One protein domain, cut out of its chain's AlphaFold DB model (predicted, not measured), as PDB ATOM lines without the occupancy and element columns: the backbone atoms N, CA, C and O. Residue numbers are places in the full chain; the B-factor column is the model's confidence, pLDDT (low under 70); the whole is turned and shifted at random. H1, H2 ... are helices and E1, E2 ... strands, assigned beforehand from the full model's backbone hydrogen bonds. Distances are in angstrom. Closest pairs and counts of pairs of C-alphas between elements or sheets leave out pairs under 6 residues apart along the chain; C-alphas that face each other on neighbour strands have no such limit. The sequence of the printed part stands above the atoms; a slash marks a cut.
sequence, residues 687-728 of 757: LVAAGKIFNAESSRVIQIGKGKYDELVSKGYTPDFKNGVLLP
ATOM      1  N   LEU A 687      34.575   7.476  27.026       94.88
ATOM      2  CA  LEU A 687      34.234   8.018  25.706       94.88
ATOM      3  C   LEU A 687      35.482   8.212  24.832       94.88
ATOM      4  O   LEU A 687      35.498   7.776  23.680       94.88
ATOM      5  N   VAL A 688      36.537   8.804  25.394       96.06
ATOM      6  CA  VAL A 688      37.802   9.106  24.706       96.06
ATOM      7  C   VAL A 688      38.562   7.822  24.392       96.06
ATOM      8  O   VAL A 688      39.026   7.657  23.266       96.06
ATOM      9  N   ALA A 689      38.565   6.853  25.315       95.56
ATOM     10  CA  ALA A 689      39.064   5.500  25.058       95.56
ATOM     11  C   ALA A 689      38.321   4.796  23.897       95.56
ATOM     12  O   ALA A 689      38.901   3.975  23.189       95.56
ATOM     13  N   ALA A 690      37.054   5.150  23.646       95.44
ATOM     14  CA  ALA A 690      36.267   4.696  22.495       95.44
ATOM     15  C   ALA A 690      36.393   5.605  21.245       95.44
ATOM     16  O   ALA A 690      35.583   5.489  20.315       95.44
ATOM     17  N   GLY A 691      37.373   6.517  21.214       96.56
ATOM     18  CA  GLY A 691      37.632   7.450  20.112       96.56
ATOM     19  C   GLY A 691      36.565   8.537  19.949       96.56
ATOM     20  O   GLY A 691      36.285   8.961  18.825       96.56
ATOM     21  N   LYS A 692      35.901   8.942  21.038       97.81
ATOM     22  CA  LYS A 692      34.749   9.854  21.033       97.81
ATOM     23  C   LYS A 692      34.861  10.935  22.104       97.81
ATOM     24  O   LYS A 692      35.488  10.739  23.135       97.81
ATOM     25  N   ILE A 693      34.199  12.062  21.877       97.88
ATOM     26  CA  ILE A 693      34.168  13.197  22.805       97.88
ATOM     27  C   ILE A 693      32.803  13.890  22.721       97.88
ATOM     28  O   ILE A 693      32.168  13.893  21.664       97.88
ATOM     29  N   PHE A 694      32.297  14.418  23.832       97.62
ATOM     30  CA  PHE A 694      30.993  15.082  23.888       97.62
ATOM     31  C   PHE A 694      31.140  16.584  23.616       97.62
ATOM     32  O   PHE A 694      31.798  17.285  24.374       97.62
ATOM     33  N   ASN A 695      30.521  17.102  22.553       97.19
ATOM     34  CA  ASN A 695      30.391  18.548  22.367       97.19
ATOM     35  C   ASN A 695      29.173  19.026  23.188       97.19
ATOM     36  O   ASN A 695      28.051  18.564  22.956       97.19
ATOM     37  N   ALA A 696      29.414  19.950  24.126       92.94
ATOM     38  CA  ALA A 696      28.402  20.484  25.037       92.94
ATOM     39  C   ALA A 696      27.345  21.352  24.323       92.94
ATOM     40  O   ALA A 696      26.150  21.109  24.478       92.94
ATOM     41  N   GLU A 697      27.786  22.294  23.482       91.69
ATOM     42  CA  GLU A 697      26.955  23.224  22.692       91.69
ATOM     43  C   GLU A 697      25.861  22.498  21.881       91.69
ATOM     44  O   GLU A 697      24.685  22.843  21.926       91.69
ATOM     45  N   SER A 698      26.239  21.444  21.161       93.81
ATOM     46  CA  SER A 698      25.351  20.643  20.309       93.81
ATOM     47  C   SER A 698      24.736  19.430  21.014       93.81
ATOM     48  O   SER A 698      23.965  18.698  20.384       93.81
ATOM     49  N   SER A 699      25.086  19.199  22.286       94.69
ATOM     50  CA  SER A 699      24.679  18.049  23.109       94.69
ATOM     51  C   SER A 699      24.824  16.692  22.401       94.69
ATOM     52  O   SER A 699      23.936  15.835  22.452       94.69
ATOM     53  N   ARG A 700      25.939  16.487  21.685       95.94
ATOM     54  CA  ARG A 700      26.186  15.283  20.871       95.94
ATOM     55  C   ARG A 700      27.597  14.741  21.044       95.94
ATOM     56  O   ARG A 700      28.581  15.475  21.049       95.94
ATOM     57  N   VAL A 701      27.685  13.412  21.085       97.44
ATOM     58  CA  VAL A 701      28.953  12.681  21.012       97.44
ATOM     59  C   VAL A 701      29.455  12.688  19.567       97.44
ATOM     60  O   VAL A 701      28.798  12.152  18.672       97.44
ATOM     61  N   ILE A 702      30.625  13.280  19.350       97.00
ATOM     62  CA  ILE A 702      31.358  13.287  18.081       97.00
ATOM     63  C   ILE A 702      32.556  12.331  18.156       97.00
ATOM     64  O   ILE A 702      32.939  11.875  19.234       97.00
ATOM     65  N   GLN A 703      33.122  11.976  17.004       97.56
ATOM     66  CA  GLN A 703      34.268  11.071  16.916       97.56
ATOM     67  C   GLN A 703      35.554  11.893  16.756       97.56
ATOM     68  O   GLN A 703      35.579  12.819  15.948       97.56
ATOM     69  N   ILE A 704      36.585  11.568  17.537       97.06
ATOM     70  CA  ILE A 704      37.880  12.266  17.544       97.06
ATOM     71  C   ILE A 704      38.597  12.002  16.207       97.06
ATOM     72  O   ILE A 704      38.516  10.889  15.682       97.06
ATOM     73  N   GLY A 705      39.271  13.013  15.646       94.69
ATOM     74  CA  GLY A 705      39.974  12.905  14.358       94.69
ATOM     75  C   GLY A 705      39.041  12.695  13.157       94.69
ATOM     76  O   GLY A 705      39.301  11.858  12.291       94.69
ATOM     77  N   LYS A 706      37.905  13.400  13.142       96.31
ATOM     78  CA  LYS A 706      36.983  13.489  12.001       96.31
ATOM     79  C   LYS A 706      36.498  14.918  11.846       96.31
ATOM     80  O   LYS A 706      36.266  15.575  12.855       96.31
ATOM     81  N   GLY A 707      36.181  15.318  10.613       95.69
ATOM     82  CA  GLY A 707      35.967  16.716  10.217       95.69
ATOM     83  C   GLY A 707      35.223  17.623  11.204       95.69
ATOM     84  O   GLY A 707      35.678  18.730  11.420       95.69
ATOM     85  N   LYS A 708      34.139  17.182  11.868       95.62
ATOM     86  CA  LYS A 708      33.446  18.024  12.868       95.62
ATOM     87  C   LYS A 708      34.218  18.213  14.190       95.62
ATOM     88  O   LYS A 708      34.067  19.245  14.829       95.62
ATOM     89  N   TYR A 709      35.027  17.249  14.624       97.75
ATOM     90  CA  TYR A 709      35.987  17.452  15.717       97.75
ATOM     91  C   TYR A 709      37.079  18.436  15.279       97.75
ATOM     92  O   TYR A 709      37.324  19.418  15.971       97.75
ATOM     93  N   ASP A 710      37.651  18.227  14.091       97.19
ATOM     94  CA  ASP A 710      38.740  19.054  13.557       97.19
ATOM     95  C   ASP A 710      38.284  20.515  13.307       97.19
ATOM     96  O   ASP A 710      39.010  21.461  13.600       97.19
ATOM     97  N   GLU A 711      37.040  20.706  12.848       96.81
ATOM     98  CA  GLU A 711      36.343  21.995  12.681       96.81
ATOM     99  C   GLU A 711      36.131  22.735  14.011       96.81
ATOM    100  O   GLU A 711      36.190  23.960  14.058       96.81
ATOM    101  N   LEU A 712      35.856  22.016  15.102       96.88
ATOM    102  CA  LEU A 712      35.660  22.635  16.414       96.88
ATOM    103  C   LEU A 712      37.001  22.986  17.062       96.88
ATOM    104  O   LEU A 712      37.148  24.081  17.602       96.88
ATOM    105  N   VAL A 713      38.002  22.108  16.952       97.06
ATOM    106  CA  VAL A 713      39.362  22.387  17.432       97.06
ATOM    107  C   VAL A 713      39.976  23.573  16.674       97.06
ATOM    108  O   VAL A 713      40.571  24.444  17.302       97.06
ATOM    109  N   SER A 714      39.756  23.701  15.358       96.25
ATOM    110  CA  SER A 714      40.201  24.884  14.597       96.25
ATOM    111  C   SER A 714      39.427  26.170  14.926       96.25
ATOM    112  O   SER A 714      39.953  27.264  14.733       96.25
ATOM    113  N   LYS A 715      38.224  26.057  15.509       95.94
ATOM    114  CA  LYS A 715      37.470  27.162  16.136       95.94
ATOM    115  C   LYS A 715      37.884  27.440  17.592       95.94
ATOM    116  O   LYS A 715      37.218  28.219  18.269       95.94
ATOM    117  N   GLY A 716      38.959  26.819  18.083       96.38
ATOM    118  CA  GLY A 716      39.503  27.047  19.425       96.38
ATOM    119  C   GLY A 716      38.822  26.261  20.549       96.38
ATOM    120  O   GLY A 716      39.011  26.605  21.712       96.38
ATOM    121  N   TYR A 717      38.033  25.224  20.245       96.81
ATOM    122  CA  TYR A 717      37.486  24.348  21.284       96.81
ATOM    123  C   TYR A 717      38.564  23.397  21.829       96.81
ATOM    124  O   TYR A 717      39.153  22.616  21.076       96.81
ATOM    125  N   THR A 718      38.773  23.408  23.145       96.94
ATOM    126  CA  THR A 718      39.796  22.598  23.820       96.94
ATOM    127  C   THR A 718      39.233  21.226  24.219       96.94
ATOM    128  O   THR A 718      38.213  21.161  24.911       96.94
ATOM    129  N   PRO A 719      39.860  20.102  23.823       97.19
ATOM    130  CA  PRO A 719      39.409  18.772  24.221       97.19
ATOM    131  C   PRO A 719      39.850  18.421  25.650       97.19
ATOM    132  O   PRO A 719      41.020  18.144  25.908       97.19
ATOM    133  N   ASP A 720      38.895  18.350  26.578       97.00
ATOM    134  CA  ASP A 720      39.106  17.746  27.892       97.00
ATOM    135  C   ASP A 720      39.012  16.219  27.761       97.00
ATOM    136  O   ASP A 720      37.927  15.627  27.724       97.00
ATOM    137  N   PHE A 721      40.173  15.566  27.685       96.62
ATOM    138  CA  PHE A 721      40.266  14.110  27.587       96.62
ATOM    139  C   PHE A 721      39.968  13.373  28.906       96.62
ATOM    140  O   PHE A 721      39.657  12.177  28.869       96.62
ATOM    141  N   LYS A 722      40.018  14.064  30.055       96.06
ATOM    142  CA  LYS A 722      39.739  13.477  31.373       96.06
ATOM    143  C   LYS A 722      38.241  13.318  31.596       96.06
ATOM    144  O   LYS A 722      37.784  12.229  31.931       96.06
ATOM    145  N   ASN A 723      37.467  14.365  31.325       95.88
ATOM    146  CA  ASN A 723      36.005  14.311  31.387       95.88
ATOM    147  C   ASN A 723      35.388  13.750  30.090       95.88
ATOM    148  O   ASN A 723      34.327  13.123  30.112       95.88
ATOM    149  N   GLY A 724      36.075  13.885  28.952       97.00
ATOM    150  CA  GLY A 724      35.578  13.464  27.638       97.00
ATOM    151  C   GLY A 724      34.613  14.474  27.023       97.00
ATOM    152  O   GLY A 724      33.645  14.082  26.362       97.00
ATOM    153  N   VAL A 725      34.885  15.765  27.223       97.56
ATOM    154  CA  VAL A 725      34.053  16.898  26.796       97.56
ATOM    155  C   VAL A 725      34.886  17.874  25.961       97.56
ATOM    156  O   VAL A 725      36.064  18.083  26.226       97.56
ATOM    157  N   LEU A 726      34.285  18.479  24.939       97.56
ATOM    158  CA  LEU A 726      34.886  19.581  24.190       97.56
ATOM    159  C   LEU A 726      34.473  20.909  24.841       97.56
ATOM    160  O   LEU A 726      33.291  21.263  24.813       97.56
ATOM    161  N   LEU A 727      35.434  21.617  25.436       96.12
ATOM    162  CA  LEU A 727      35.235  22.919  26.073       96.12
ATOM    163  C   LEU A 727      35.248  24.039  25.016       96.12
ATOM    164  O   LEU A 727      36.037  23.957  24.072       96.12
ATOM    165  N   PRO A 728      34.400  25.078  25.135       94.94
ATOM    166  CA  PRO A 728      34.448  26.242  24.251       94.94
ATOM    167  C   PRO A 728      35.701  27.103  24.511       94.94
ATOM    168  O   PRO A 728      36.253  27.051  25.612       94.94
TER     169      PRO A 728
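AT A GLANCE: This is residues 687 to 728 of the 757 residues of an uncharacterized protein of Raphidocelis subcapitata (UniProt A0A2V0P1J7). Two small strand hairpins, E1 with E2 and E3 with E4, stand side by side as one curled sheet, and the single short helix H1 packs on the sheet's hollow face. From edge to edge the strands' lines turn by 95 degrees and the way across the sheet turns by 72 degrees, which is its curl. The printed part has 42 residues, with four named strands and one named helix in the order E1, E2, H1, E3, E4. The sheet's order is E2, E1, E4, E3, it is mixed, and the class is mixed, helices and strands. The whole is compact, with a radius of gyration of the C-alphas of 8.8 A, and rounded, spanning 23 by 17 by 16 A.

HOW THE PARTS SIT: Start at residue 687, where the printed part begins, and go on along the backbone to E1, residues 692 to 695, an inner strand of the sheet. Its antiparallel neighbour is the edge strand E2, residues 700 to 703; look for N 702 and O 693, 2.8 A apart, and N 695 and O 700, 2.9 A apart. E1 and E2 form a hairpin. On the other side of E1 find E4, residues 725 to 727, its parallel neighbour at 44 degrees, with N 726 and O 694 within hydrogen-bond range at 2.8 A. E4 forms a hairpin with the antiparallel edge strand E3, residues 718 to 720, where N 718 and O 727 are 2.9 A apart. E2 and E3 are apart. H1, residues 707 to 714, is on the sheet at a height of 9.0 A. It lies only just over E1, on which 3 of its 8 C-alphas fall, and its line stands at 59 degrees to that of E1 on the local plane, only just slantwise to the strands. Its closest C-alphas to E2 are those of Tyr 709 and Ile 702, 6.7 A apart. E2, H1 and E3 make a split strand-helix-strand unit, two strands running the same way with E1 and E4 between them, and its crossover is right-handed. In H1 every O i to N i+4 pair is within hydrogen-bond range.

IN THESE COORDINATES: Find C-alpha 692 at (34.749, 9.854, 21.033), where E1 begins; it runs 9.8 A to C-alpha 695. E2 runs 9.9 A from C-alpha 700 to C-alpha 703. H1 starts from C-alpha 707 at (35.967, 16.716, 10.217) and runs 10.2 A to C-alpha 714. E3 covers 6.4 A from 718 to 720, and E4 covers 6.2 A from 725 to C-alpha 727 at (35.235, 22.919, 26.073).

THE WHOLE: The two C-alphas farthest apart are those of Ala 689 and Lys 715, at 23.5 A. The printed part has no cut, and the four links between named elements are tight. The mean pLDDT of the printed part is 96.3, and no printed residue is under 70.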